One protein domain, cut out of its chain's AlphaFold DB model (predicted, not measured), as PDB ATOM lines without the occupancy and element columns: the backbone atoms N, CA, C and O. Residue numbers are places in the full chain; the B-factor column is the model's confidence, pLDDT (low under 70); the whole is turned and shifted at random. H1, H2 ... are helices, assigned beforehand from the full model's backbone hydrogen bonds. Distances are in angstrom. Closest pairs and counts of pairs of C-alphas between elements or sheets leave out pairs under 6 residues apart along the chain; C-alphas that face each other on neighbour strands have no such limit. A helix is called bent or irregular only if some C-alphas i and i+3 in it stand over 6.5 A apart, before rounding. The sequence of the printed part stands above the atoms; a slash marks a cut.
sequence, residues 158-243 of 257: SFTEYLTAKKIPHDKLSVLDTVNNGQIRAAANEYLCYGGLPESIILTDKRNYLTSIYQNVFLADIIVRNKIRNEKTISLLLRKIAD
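This is residues 158 to 243 of the 257 residues of the protein "AAA_14 domain-containing protein" of Lactobacillus crispatus FB077-07 (UniProt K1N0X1). Two long helices, H3 and H5, follow one another along the length of a loose rod, meeting near the end of H3 and the beginning of H5 with a tilt of 39 degrees between their lines. H1 packs on H3 beside its residues 184 to 191, the short H2 makes a corner with H3 at one end of the rod, and little H4 sits near the joint of H3 and H5; after H5 the backbone folds back into H6, which makes an open V with H5. The printed part has 86 residues with six named helices, H1 to H6 in order along the chain, and no named strand; the class is all helix. The whole is loose, with a radius of gyration of the C-alphas of 17.0 A and spans of 53 by 23 by 19 A.

H1 holds residues 159 to 165, 9.7 A long, and begins at C-alpha 159 at (34.724, -26.361, -13.598). H2 is residues 172 to 176, 7.0 A. H3 is residues 178 to 194, 24.3 A, and ends at C-alpha 194 at (26.089, -32.639, -18.198). H4 is residues 198 to 201, 5.9 A. H5, the longest helix by residues, runs from 206 to 224, 25.5 A; it is neither bent nor irregular, but only just: C-alphas 221 and 224 are 6.5 A apart. H6 is residues 231 to 243, 18.3 A, and ends at C-alpha 243 at (14.619, -29.587, -9.313).

H1 touches H3, about perpendicular at 76 degrees; the closest C-alphas, of Phe 159 and Tyr 191, are 7.2 A apart, and H3 takes part with residues 184 to 191 alone. H2 and H3 touch only at the corner by their link, closest at the C-alphas of Val 175 and Asn 181, 5.1 A. H1 and H4 only just touch, with 3 pairs of C-alphas within 8 A, the closest being Ala 165 and Ile 201 at 7.7 A. H4 and H5 only just touch, and only at the corner, with 3 such pairs; the C-alphas of Ser 200 and Lys 206 are closest, 5.8 A. H3 and H5 only just touch, also with 3 pairs, at a steep tilt of 39 degrees, the same way; closest are the C-alphas of Tyr 194 and Lys 206, 6.6 A. H5 and H6 are close but not clearly touching, at a steep tilt of 44 degrees, opposite ways; the C-alphas of Ile 223 and Glu 231 are closest, 6.6 A. H3 and H6 are apart. In H1, H3 and H6 every O i to N i+4 pair is within hydrogen-bond range; in H5 14 of 15 are, in H2 0 of 1, beside 1 of 2 O i to N i+3 pairs, and H4 is too short for such a pair.

The two C-alphas farthest apart, of Asp 177 and Arg 229, are 53.4 A apart. The printed part has no cut, and no link is long. Residues 211 to 217 of H5 stand free. The mean pLDDT of the printed part is 86.3, and no printed residue is under 70.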
ATOM      1  N   SER A 158      36.247 -30.352 -11.295       93.12
ATOM      2  CA  SER A 158      35.813 -28.983 -11.041       93.12
ATOM      3  C   SER A 158      35.610 -28.255 -12.372       93.12
ATOM      4  O   SER A 158      36.111 -28.684 -13.413       93.12
ATOM      5  N   PHE A 159      34.913 -27.119 -12.362       93.56
ATOM      6  CA  PHE A 159      34.724 -26.361 -13.598       93.56
ATOM      7  C   PHE A 159      36.065 -25.926 -14.223       93.56
ATOM      8  O   PHE A 159      36.240 -26.010 -15.433       93.56
ATOM      9  N   THR A 160      37.058 -25.571 -13.405       92.81
ATOM     10  CA  THR A 160      38.419 -25.247 -13.864       92.81
ATOM     11  C   THR A 160      39.119 -26.447 -14.510       92.81
ATOM     12  O   THR A 160      39.705 -26.330 -15.588       92.81
ATOM     13  N   GLU A 161      39.030 -27.630 -13.892       93.94
ATOM     14  CA  GLU A 161      39.563 -28.869 -14.474       93.94
ATOM     15  C   GLU A 161      38.836 -29.223 -15.783       93.94
ATOM     16  O   GLU A 161      39.465 -29.660 -16.744       93.94
ATOM     17  N   TYR A 162      37.528 -28.968 -15.862       94.38
ATOM     18  CA  TYR A 162      36.718 -29.180 -17.060       94.38
ATOM     19  C   TYR A 162      37.128 -28.255 -18.216       94.38
ATOM     20  O   TYR A 162      37.285 -28.716 -19.347       94.38
ATOM     21  N   LEU A 163      37.358 -26.965 -17.943       93.62
ATOM     22  CA  LEU A 163      37.896 -26.020 -18.929       93.62
ATOM     23  C   LEU A 163      39.289 -26.456 -19.403       93.62
ATOM     24  O   LEU A 163      39.552 -26.468 -20.605       93.62
ATOM     25  N   THR A 164      40.145 -26.896 -18.474       93.50
ATOM     26  CA  THR A 164      41.478 -27.443 -18.783       93.50
ATOM     27  C   THR A 164      41.384 -28.660 -19.703       93.50
ATOM     28  O   THR A 164      42.059 -28.717 -20.730       93.50
ATOM     29  N   ALA A 165      40.503 -29.611 -19.387       92.38
ATOM     30  CA  ALA A 165      40.252 -30.798 -20.198       92.38
ATOM     31  C   ALA A 165      39.742 -30.453 -21.608       92.38
ATOM     32  O   ALA A 165      40.131 -31.093 -22.585       92.38
ATOM     33  N   LYS A 166      38.910 -29.411 -21.726       91.94
ATOM     34  CA  LYS A 166      38.425 -28.876 -23.006       91.94
ATOM     35  C   LYS A 166      39.411 -27.964 -23.730       91.94
ATOM     36  O   LYS A 166      39.097 -27.513 -24.829       91.94
ATOM     37  N   LYS A 167      40.587 -27.708 -23.149       92.56
ATOM     38  CA  LYS A 167      41.600 -26.785 -23.680       92.56
ATOM     39  C   LYS A 167      41.062 -25.358 -23.871       92.56
ATOM     40  O   LYS A 167      41.473 -24.665 -24.795       92.56
ATOM     41  N   ILE A 168      40.147 -24.928 -23.001       92.50
ATOM     42  CA  ILE A 168      39.618 -23.561 -22.982       92.50
ATOM     43  C   ILE A 168      40.510 -22.711 -22.060       92.50
ATOM     44  O   ILE A 168      40.642 -23.045 -20.873       92.50
ATOM     45  N   PRO A 169      41.131 -21.628 -22.568       91.81
ATOM     46  CA  PRO A 169      41.890 -20.689 -21.748       91.81
ATOM     47  C   PRO A 169      41.009 -20.066 -20.660       91.81
ATOM     48  O   PRO A 169      39.888 -19.639 -20.924       91.81
ATOM     49  N   HIS A 170      41.501 -20.040 -19.425       90.19
ATOM     50  CA  HIS A 170      40.717 -19.610 -18.259       90.19
ATOM     51  C   HIS A 170      41.563 -18.896 -17.195       90.19
ATOM     52  O   HIS A 170      41.186 -18.822 -16.026       90.19
ATOM     53  N   ASP A 171      42.721 -18.368 -17.587       88.81
ATOM     54  CA  ASP A 171      43.499 -17.456 -16.755       88.81
ATOM     55  C   ASP A 171      42.811 -16.081 -16.646       88.81
ATOM     56  O   ASP A 171      41.851 -15.775 -17.358       88.81
ATOM     57  N   LYS A 172      43.302 -15.226 -15.738       85.25
ATOM     58  CA  LYS A 172      42.671 -13.929 -15.433       85.25
ATOM     59  C   LYS A 172      42.469 -13.052 -16.672       85.25
ATOM     60  O   LYS A 172      41.474 -12.338 -16.729       85.25
ATOM     61  N   LEU A 173      43.384 -13.102 -17.643       82.06
ATOM     62  CA  LEU A 173      43.283 -12.313 -18.871       82.06
ATOM     63  C   LEU A 173      42.262 -12.913 -19.845       82.06
ATOM     64  O   LEU A 173      41.470 -12.167 -20.417       82.06
ATOM     65  N   SER A 174      42.193 -14.243 -19.967       80.69
ATOM     66  CA  SER A 174      41.193 -14.920 -20.810       80.69
ATOM     67  C   SER A 174      39.753 -14.668 -20.364       80.69
ATOM     68  O   SER A 174      38.852 -14.634 -21.192       80.69
ATOM     69  N   VAL A 175      39.509 -14.440 -19.071       79.00
ATOM     70  CA  VAL A 175      38.165 -14.077 -18.581       79.00
ATOM     71  C   VAL A 175      37.737 -12.679 -19.054       79.00
ATOM     72  O   VAL A 175      36.543 -12.416 -19.210       79.00
ATOM     73  N   LEU A 176      38.695 -11.779 -19.285       80.19
ATOM     74  CA  LEU A 176      38.439 -10.412 -19.746       80.19
ATOM     75  C   LEU A 176      38.348 -10.315 -21.275       80.19
ATOM     76  O   LEU A 176      37.739  -9.377 -21.785       80.19
ATOM     77  N   ASP A 177      38.918 -11.279 -21.998       89.56
ATOM     78  CA  ASP A 177      38.789 -11.379 -23.449       89.56
ATOM     79  C   ASP A 177      37.374 -11.816 -23.866       89.56
ATOM     80  O   ASP A 177      36.825 -12.795 -23.359       89.56
ATOM     81  N   THR A 178      36.778 -11.102 -24.824       86.19
ATOM     82  CA  THR A 178      35.384 -11.320 -25.247       86.19
ATOM     83  C   THR A 178      35.158 -12.721 -25.822       86.19
ATOM     84  O   THR A 178      34.127 -13.340 -25.546       86.19
ATOM     85  N   VAL A 179      36.109 -13.237 -26.609       87.50
ATOM     86  CA  VAL A 179      35.974 -14.538 -27.284       87.50
ATOM     87  C   VAL A 179      36.087 -15.668 -26.266       87.50
ATOM     88  O   VAL A 179      35.201 -16.523 -26.188       87.50
ATOM     89  N   ASN A 180      37.131 -15.640 -25.438       88.62
ATOM     90  CA  ASN A 180      37.355 -16.645 -24.403       88.62
ATOM     91  C   ASN A 180      36.247 -16.622 -23.340       88.62
ATOM     92  O   ASN A 180      35.742 -17.678 -22.961       88.62
ATOM     93  N   ASN A 181      35.772 -15.446 -22.920       89.00
ATOM     94  CA  ASN A 181      34.638 -15.335 -21.997       89.00
ATOM     95  C   ASN A 181      33.359 -15.953 -22.588       89.00
ATOM     96  O   ASN A 181      32.651 -16.694 -21.902       89.00
ATOM     97  N   GLY A 182      33.097 -15.732 -23.882       90.19
ATOM     98  CA  GLY A 182      32.008 -16.399 -24.598       90.19
ATOM     99  C   GLY A 182      32.111 -17.929 -24.538       90.19
ATOM    100  O   GLY A 182      31.134 -18.604 -24.203       90.19
ATOM    101  N   GLN A 183      33.304 -18.480 -24.783       92.75
ATOM    102  CA  GLN A 183      33.560 -19.923 -24.698       92.75
ATOM    103  C   GLN A 183      33.413 -20.470 -23.272       92.75
ATOM    104  O   GLN A 183      32.797 -21.519 -23.080       92.75
ATOM    105  N   ILE A 184      33.916 -19.751 -22.264       93.12
ATOM    106  CA  ILE A 184      33.777 -20.120 -20.848       93.12
ATOM    107  C   ILE A 184      32.296 -20.178 -20.458       93.12
ATOM    108  O   ILE A 184      31.867 -21.140 -19.824       93.12
ATOM    109  N   ARG A 185      31.480 -19.198 -20.872       91.19
ATOM    110  CA  ARG A 185      30.030 -19.193 -20.603       91.19
ATOM    111  C   ARG A 185      29.309 -20.356 -21.277       91.19
ATOM    112  O   ARG A 185      28.470 -20.998 -20.646       91.19
ATOM    113  N   ALA A 186      29.649 -20.657 -22.529       92.19
ATOM    114  CA  ALA A 186      29.104 -21.821 -23.225       92.19
ATOM    115  C   ALA A 186      29.471 -23.128 -22.499       92.19
ATOM    116  O   ALA A 186      28.605 -23.970 -22.255       92.19
ATOM    117  N   ALA A 187      30.730 -23.260 -22.072       93.69
ATOM    118  CA  ALA A 187      31.198 -24.404 -21.300       93.69
ATOM    119  C   ALA A 187      30.527 -24.505 -19.922       93.69
ATOM    120  O   ALA A 187      30.262 -25.617 -19.476       93.69
ATOM    121  N   ALA A 188      30.220 -23.382 -19.265       92.88
ATOM    122  CA  ALA A 188      29.502 -23.364 -17.992       92.88
ATOM    123  C   ALA A 188      28.084 -23.930 -18.137       92.88
ATOM    124  O   ALA A 188      27.693 -24.798 -17.361       92.88
ATOM    125  N   ASN A 189      27.345 -23.509 -19.169       90.75
ATOM    126  CA  ASN A 189      26.017 -24.059 -19.458       90.75
ATOM    127  C   ASN A 189      26.078 -25.570 -19.715       90.75
ATOM    128  O   ASN A 189      25.273 -26.331 -19.186       90.75
ATOM    129  N   GLU A 190      27.062 -26.022 -20.493       91.19
ATOM    130  CA  GLU A 190      27.241 -27.447 -20.757       91.19
ATOM    131  C   GLU A 190      27.617 -28.229 -19.490       91.19
ATOM    132  O   GLU A 190      27.063 -29.298 -19.239       91.19
ATOM    133  N   TYR A 191      28.512 -27.690 -18.665       91.69
ATOM    134  CA  TYR A 191      28.916 -28.289 -17.395       91.69
ATOM    135  C   TYR A 191      27.741 -28.399 -16.413       91.69
ATOM    136  O   TYR A 191      27.596 -29.420 -15.747       91.69
ATOM    137  N   LEU A 192      26.866 -27.393 -16.342       88.31
ATOM    138  CA  LEU A 192      25.664 -27.444 -15.501       88.31
ATOM    139  C   LEU A 192      24.663 -28.502 -15.988       88.31
ATOM    140  O   LEU A 192      24.046 -29.179 -15.170       88.31
ATOM    141  N   CYS A 193      24.536 -28.688 -17.304       86.00
ATOM    142  CA  CYS A 193      23.635 -29.684 -17.889       86.00
ATOM    143  C   CYS A 193      24.174 -31.121 -17.814       86.00
ATOM    144  O   CYS A 193      23.398 -32.057 -17.627       86.00
ATOM    145  N   TYR A 194      25.485 -31.314 -17.998       87.19
ATOM    146  CA  TYR A 194      26.089 -32.639 -18.198       87.19
ATOM    147  C   TYR A 194      27.146 -33.029 -17.149       87.19
ATOM    148  O   TYR A 194      27.696 -34.133 -17.196       87.19
ATOM    149  N   GLY A 195      27.418 -32.154 -16.184       88.25
ATOM    150  CA  GLY A 195      28.353 -32.380 -15.087       88.25
ATOM    151  C   GLY A 195      29.828 -32.434 -15.501       88.25
ATOM    152  O   GLY A 195      30.201 -32.239 -16.657       88.25
ATOM    153  N   GLY A 196      30.676 -32.735 -14.515       90.88
ATOM    154  CA  GLY A 196      32.135 -32.793 -14.648       90.88
ATOM    155  C   GLY A 196      32.730 -34.199 -14.745       90.88
ATOM    156  O   GLY A 196      33.912 -34.367 -14.461       90.88
ATOM    157  N   LEU A 197      31.950 -35.243 -15.052       90.94
ATOM    158  CA  LEU A 197      32.524 -36.591 -15.177       90.94
ATOM    159  C   LEU A 197      33.562 -36.615 -16.317       90.94
ATOM    160  O   LEU A 197      33.215 -36.216 -17.426       90.94
ATOM    161  N   PRO A 198      34.804 -37.080 -16.085       89.12
ATOM    162  CA  PRO A 198      35.862 -37.050 -17.090       89.12
ATOM    163  C   PRO A 198      35.463 -37.618 -18.454       89.12
ATOM    164  O   PRO A 198      35.714 -36.985 -19.479       89.12
ATOM    165  N   GLU A 199      34.782 -38.763 -18.489       86.31
ATOM    166  CA  GLU A 199      34.394 -39.398 -19.748       86.31
ATOM    167  C   GLU A 199      33.270 -38.634 -20.466       86.31
ATOM    168  O   GLU A 199      33.186 -38.697 -21.689       86.31
ATOM    169  N   SER A 200      32.435 -37.854 -19.764       86.25
ATOM    170  CA  SER A 200      31.345 -37.100 -20.411       86.25
ATOM    171  C   SER A 200      31.853 -35.978 -21.323       86.25
ATOM    172  O   SER A 200      31.108 -35.472 -22.165       86.25
ATOM    173  N   ILE A 201      33.125 -35.586 -21.194       85.31
ATOM    174  CA  ILE A 201      33.732 -34.531 -22.010       85.31
ATOM    175  C   ILE A 201      33.833 -34.956 -23.477       85.31
ATOM    176  O   ILE A 201      33.513 -34.150 -24.351       85.31
ATOM    177  N   ILE A 202      34.221 -36.209 -23.731       83.81
ATOM    178  CA  ILE A 202      34.518 -36.732 -25.075       83.81
ATOM    179  C   ILE A 202      33.324 -37.412 -25.758       83.81
ATOM    180  O   ILE A 202      33.376 -37.686 -26.952       83.81
ATOM    181  N   LEU A 203      32.250 -37.696 -25.019       85.12
ATOM    182  CA  LEU A 203      31.093 -38.419 -25.547       85.12
ATOM    183  C   LEU A 203      30.152 -37.501 -26.328       85.12
ATOM    184  O   LEU A 203      29.829 -36.401 -25.887       85.12
ATOM    185  N   THR A 204      29.639 -37.995 -27.454       84.94
ATOM    186  CA  THR A 204      28.588 -37.310 -28.220       84.94
ATOM    187  C   THR A 204      27.235 -37.420 -27.511       84.94
ATOM    188  O   THR A 204      26.551 -36.418 -27.316       84.94
ATOM    189  N   ASP A 205      26.869 -38.621 -27.049       87.81
ATOM    190  CA  ASP A 205      25.602 -38.880 -26.355       87.81
ATOM    191  C   ASP A 205      25.756 -38.822 -24.827       87.81
ATOM    192  O   ASP A 205      25.727 -39.821 -24.098       87.81
ATOM    193  N   LYS A 206      25.946 -37.601 -24.327       88.25
ATOM    194  CA  LYS A 206      26.155 -37.336 -22.896       88.25
ATOM    195  C   LYS A 206      24.933 -37.695 -22.059       88.25
ATOM    196  O   LYS A 206      25.072 -38.138 -20.920       88.25
ATOM    197  N   ARG A 207      23.728 -37.523 -22.607       86.25
ATOM    198  CA  ARG A 207      22.476 -37.721 -21.868       86.25
ATOM    199  C   ARG A 207      22.238 -39.191 -21.548       86.25
ATOM    200  O   ARG A 207      21.935 -39.512 -20.395       86.25
ATOM    201  N   ASN A 208      22.409 -40.082 -22.523       87.62
ATOM    202  CA  ASN A 208      22.260 -41.514 -22.276       87.62
ATOM    203  C   ASN A 208      23.372 -42.033 -21.361       87.62
ATOM    204  O   ASN A 208      23.092 -42.787 -20.426       87.62
ATOM    205  N   TYR A 209      24.604 -41.544 -21.532       88.19
ATOM    206  CA  TYR A 209      25.709 -41.855 -20.626       88.19
ATOM    207  C   TYR A 209      25.387 -41.508 -19.165       88.19
ATOM    208  O   TYR A 209      25.475 -42.372 -18.289       88.19
ATOM    209  N   LEU A 210      24.948 -40.278 -18.894       86.25
ATOM    210  CA  LEU A 210      24.596 -39.841 -17.539       86.25
ATOM    211  C   LEU A 210      23.394 -40.597 -16.978       86.25
ATOM    212  O   LEU A 210      23.387 -40.930 -15.797       86.25
ATOM    213  N   THR A 211      22.412 -40.917 -17.822       86.44
ATOM    214  CA  THR A 211      21.254 -41.727 -17.419       86.44
ATOM    215  C   THR A 211      21.696 -43.124 -16.982       86.44
ATOM    216  O   THR A 211      21.263 -43.593 -15.930       86.44
ATOM    217  N   SER A 212      22.612 -43.756 -17.724       86.06
ATOM    218  CA  SER A 212      23.170 -45.063 -17.354       86.06
ATOM    219  C   SER A 212      23.942 -45.007 -16.032       86.06
ATOM    220  O   SER A 212      23.795 -45.887 -15.185       86.06
ATOM    221  N   ILE A 213      24.720 -43.941 -15.809       84.56
ATOM    222  CA  ILE A 213      25.434 -43.728 -14.548       84.56
ATOM    223  C   ILE A 213      24.468 -43.540 -13.396       84.56
ATOM    224  O   ILE A 213      24.628 -44.188 -12.364       84.56
ATOM    225  N   TYR A 214      23.460 -42.691 -13.580       83.62
ATOM    226  CA  TYR A 214      22.429 -42.476 -12.585       83.62
ATOM    227  C   TYR A 214      21.753 -43.793 -12.218       83.62
ATOM    228  O   TYR A 214      21.696 -44.113 -11.041       83.62
ATOM    229  N   GLN A 215      21.305 -44.584 -13.195       82.44
ATOM    230  CA  GLN A 215      20.654 -45.870 -12.934       82.44
ATOM    231  C   GLN A 215      21.575 -46.838 -12.190       82.44
ATOM    232  O   GLN A 215      21.162 -47.408 -11.185       82.44
ATOM    233  N   ASN A 216      22.830 -46.976 -12.621       79.69
ATOM    234  CA  ASN A 216      23.781 -47.888 -11.991       79.69
ATOM    235  C   ASN A 216      24.119 -47.471 -10.555       79.69
ATOM    236  O   ASN A 216      24.077 -48.299  -9.651       79.69
ATOM    237  N   VAL A 217      24.409 -46.189 -10.322       79.81
ATOM    238  CA  VAL A 217      24.722 -45.673  -8.980       79.81
ATOM    239  C   VAL A 217      23.478 -45.699  -8.092       79.81
ATOM    240  O   VAL A 217      23.532 -46.151  -6.951       79.81
ATOM    241  N   PHE A 218      22.332 -45.249  -8.601       77.81
ATOM    242  CA  PHE A 218      21.089 -45.208  -7.841       77.81
ATOM    243  C   PHE A 218      20.627 -46.610  -7.441       77.81
ATOM    244  O   PHE A 218      20.390 -46.870  -6.262       77.81
ATOM    245  N   LEU A 219      20.542 -47.535  -8.396       75.00
ATOM    246  CA  LEU A 219      20.061 -48.884  -8.119       75.00
ATOM    247  C   LEU A 219      21.092 -49.690  -7.330       75.00
ATOM    248  O   LEU A 219      20.773 -50.191  -6.251       75.00
ATOM    249  N   ALA A 220      22.331 -49.800  -7.815       73.69
ATOM    250  CA  ALA A 220      23.312 -50.687  -7.196       73.69
ATOM    251  C   ALA A 220      23.866 -50.110  -5.884       73.69
ATOM    252  O   ALA A 220      23.892 -50.800  -4.860       73.69
ATOM    253  N   ASP A 221      24.277 -48.839  -5.888       72.44
ATOM    254  CA  ASP A 221      25.045 -48.268  -4.775       72.44
ATOM    255  C   ASP A 221      24.161 -47.666  -3.675       72.44
ATOM    256  O   ASP A 221      24.585 -47.613  -2.515       72.44
ATOM    257  N   ILE A 222      22.935 -47.240  -4.002       77.31
ATOM    258  CA  ILE A 222      21.994 -46.662  -3.033       77.31
ATOM    259  C   ILE A 222      20.914 -47.673  -2.645       77.31
ATOM    260  O   ILE A 222      20.821 -48.021  -1.466       77.31
ATOM    261  N   ILE A 223      20.107 -48.151  -3.594       82.19
ATOM    262  CA  ILE A 223      18.934 -48.984  -3.291       82.19
ATOM    263  C   ILE A 223      19.331 -50.375  -2.788       82.19
ATOM    264  O   ILE A 223      19.031 -50.719  -1.639       82.19
ATOM    265  N   VAL A 224      20.028 -51.159  -3.620       78.38
ATOM    266  CA  VAL A 224      20.383 -52.558  -3.323       78.38
ATOM    267  C   VAL A 224      21.260 -52.625  -2.077       78.38
ATOM    268  O   VAL A 224      20.985 -53.399  -1.158       78.38
ATOM    269  N   ARG A 225      22.278 -51.760  -2.000       71.94
ATOM    270  CA  ARG A 225      23.200 -51.713  -0.861       71.94
ATOM    271  C   ARG A 225      22.495 -51.467   0.469       71.94
ATOM    272  O   ARG A 225      22.743 -52.190   1.432       71.94
ATOM    273  N   ASN A 226      21.675 -50.422   0.548       75.06
ATOM    274  CA  ASN A 226      21.049 -50.019   1.808       75.06
ATOM    275  C   ASN A 226      19.758 -50.804   2.089       75.06
ATOM    276  O   ASN A 226      19.060 -50.498   3.053       75.06
ATOM    277  N   LYS A 227      19.438 -51.814   1.261       82.06
ATOM    278  CA  LYS A 227      18.220 -52.634   1.353       82.06
ATOM    279  C   LYS A 227      16.961 -51.766   1.459       82.06
ATOM    280  O   LYS A 227      16.052 -52.050   2.244       82.06
ATOM    281  N   ILE A 228      16.929 -50.672   0.697       82.06
ATOM    282  CA  ILE A 228      15.838 -49.699   0.746       82.06
ATOM    283  C   ILE A 228      14.602 -50.331   0.116       82.06
ATOM    284  O   ILE A 228      14.605 -50.679  -1.057       82.06
ATOM    285  N   ARG A 229      13.525 -50.451   0.895       83.00
ATOM    286  CA  ARG A 229      12.265 -51.053   0.426       83.00
ATOM    287  C   ARG A 229      11.441 -50.121  -0.461       83.00
ATOM    288  O   ARG A 229      10.698 -50.590  -1.312       83.00
ATOM    289  N   ASN A 230      11.526 -48.809  -0.233       86.25
ATOM    290  CA  ASN A 230      10.726 -47.820  -0.954       86.25
ATOM    291  C   ASN A 230      11.596 -46.992  -1.903       86.25
ATOM    292  O   ASN A 230      11.964 -45.852  -1.618       86.25
ATOM    293  N   GLU A 231      11.918 -47.595  -3.042       86.00
ATOM    294  CA  GLU A 231      12.730 -46.982  -4.095       86.00
ATOM    295  C   GLU A 231      12.092 -45.694  -4.631       86.00
ATOM    296  O   GLU A 231      12.770 -44.680  -4.795       86.00
ATOM    297  N   LYS A 232      10.763 -45.710  -4.818       86.25
ATOM    298  CA  LYS A 232       9.987 -44.588  -5.368       86.25
ATOM    299  C   LYS A 232      10.153 -43.314  -4.542       86.25
ATOM    300  O   LYS A 232      10.315 -42.242  -5.120       86.25
ATOM    301  N   THR A 233      10.145 -43.419  -3.213       87.50
ATOM    302  CA  THR A 233      10.340 -42.258  -2.333       87.50
ATOM    303  C   THR A 233      11.729 -41.650  -2.495       87.50
ATOM    304  O   THR A 233      11.844 -40.429  -2.583       87.50
ATOM    305  N   ILE A 234      12.783 -42.467  -2.594       85.69
ATOM    306  CA  ILE A 234      14.140 -41.941  -2.802       85.69
ATOM    307  C   ILE A 234      14.268 -41.322  -4.195       85.69
ATOM    308  O   ILE A 234      14.823 -40.233  -4.320       85.69
ATOM    309  N   SER A 235      13.713 -41.948  -5.239       83.81
ATOM    310  CA  SER A 235      13.698 -41.358  -6.584       83.81
ATOM    311  C   SER A 235      12.978 -40.008  -6.610       83.81
ATOM    312  O   SER A 235      13.450 -39.076  -7.259       83.81
ATOM    313  N   LEU A 236      11.856 -39.881  -5.891       87.12
ATOM    314  CA  LEU A 236      11.117 -38.624  -5.773       87.12
ATOM    315  C   LEU A 236      11.937 -37.556  -5.044       87.12
ATOM    316  O   LEU A 236      11.990 -36.416  -5.499       87.12
ATOM    317  N   LEU A 237      12.596 -37.924  -3.944       86.38
ATOM    318  CA  LEU A 237      13.448 -37.019  -3.179       86.38
ATOM    319  C   LEU A 237      14.641 -36.541  -4.013       86.38
ATOM    320  O   LEU A 237      14.911 -35.346  -4.059       86.38
ATOM    321  N   LEU A 238      15.308 -37.443  -4.738       84.00
ATOM    322  CA  LEU A 238      16.397 -37.082  -5.647       84.00
ATOM    323  C   LEU A 238      15.927 -36.163  -6.770       84.00
ATOM    324  O   LEU A 238      16.615 -35.194  -7.079       84.00
ATOM    325  N   ARG A 239      14.752 -36.430  -7.355       83.94
ATOM    326  CA  ARG A 239      14.154 -35.532  -8.349       83.94
ATOM    327  C   ARG A 239      13.890 -34.156  -7.747       83.94
ATOM    328  O   ARG A 239      14.260 -33.168  -8.358       83.94
ATOM    329  N   LYS A 240      13.344 -34.086  -6.530       85.56
ATOM    330  CA  LYS A 240      13.122 -32.813  -5.835       85.56
ATOM    331  C   LYS A 240      14.412 -32.055  -5.545       85.56
ATOM    332  O   LYS A 240      14.426 -30.846  -5.720       85.56
ATOM    333  N   ILE A 241      15.489 -32.737  -5.153       84.00
ATOM    334  CA  ILE A 241      16.805 -32.099  -5.005       84.00
ATOM    335  C   ILE A 241      17.284 -31.577  -6.363       84.00
ATOM    336  O   ILE A 241      17.685 -30.422  -6.455       84.00
ATOM    337  N   ALA A 242      17.205 -32.386  -7.422       80.44
ATOM    338  CA  ALA A 242      17.608 -31.969  -8.765       80.44
ATOM    339  C   ALA A 242      16.808 -30.752  -9.258       80.44
ATOM    340  O   ALA A 242      17.405 -29.818  -9.780       80.44
ATOM    341  N   ASP A 243      15.497 -30.719  -8.998       80.56
ATOM    342  CA  ASP A 243      14.619 -29.587  -9.313       80.56
ATOM    343  C   ASP A 243      15.009 -28.307  -8.550       80.56
ATOM    344  O   ASP A 243      14.608 -27.226  -8.956       80.56
TER     345      ASP A 243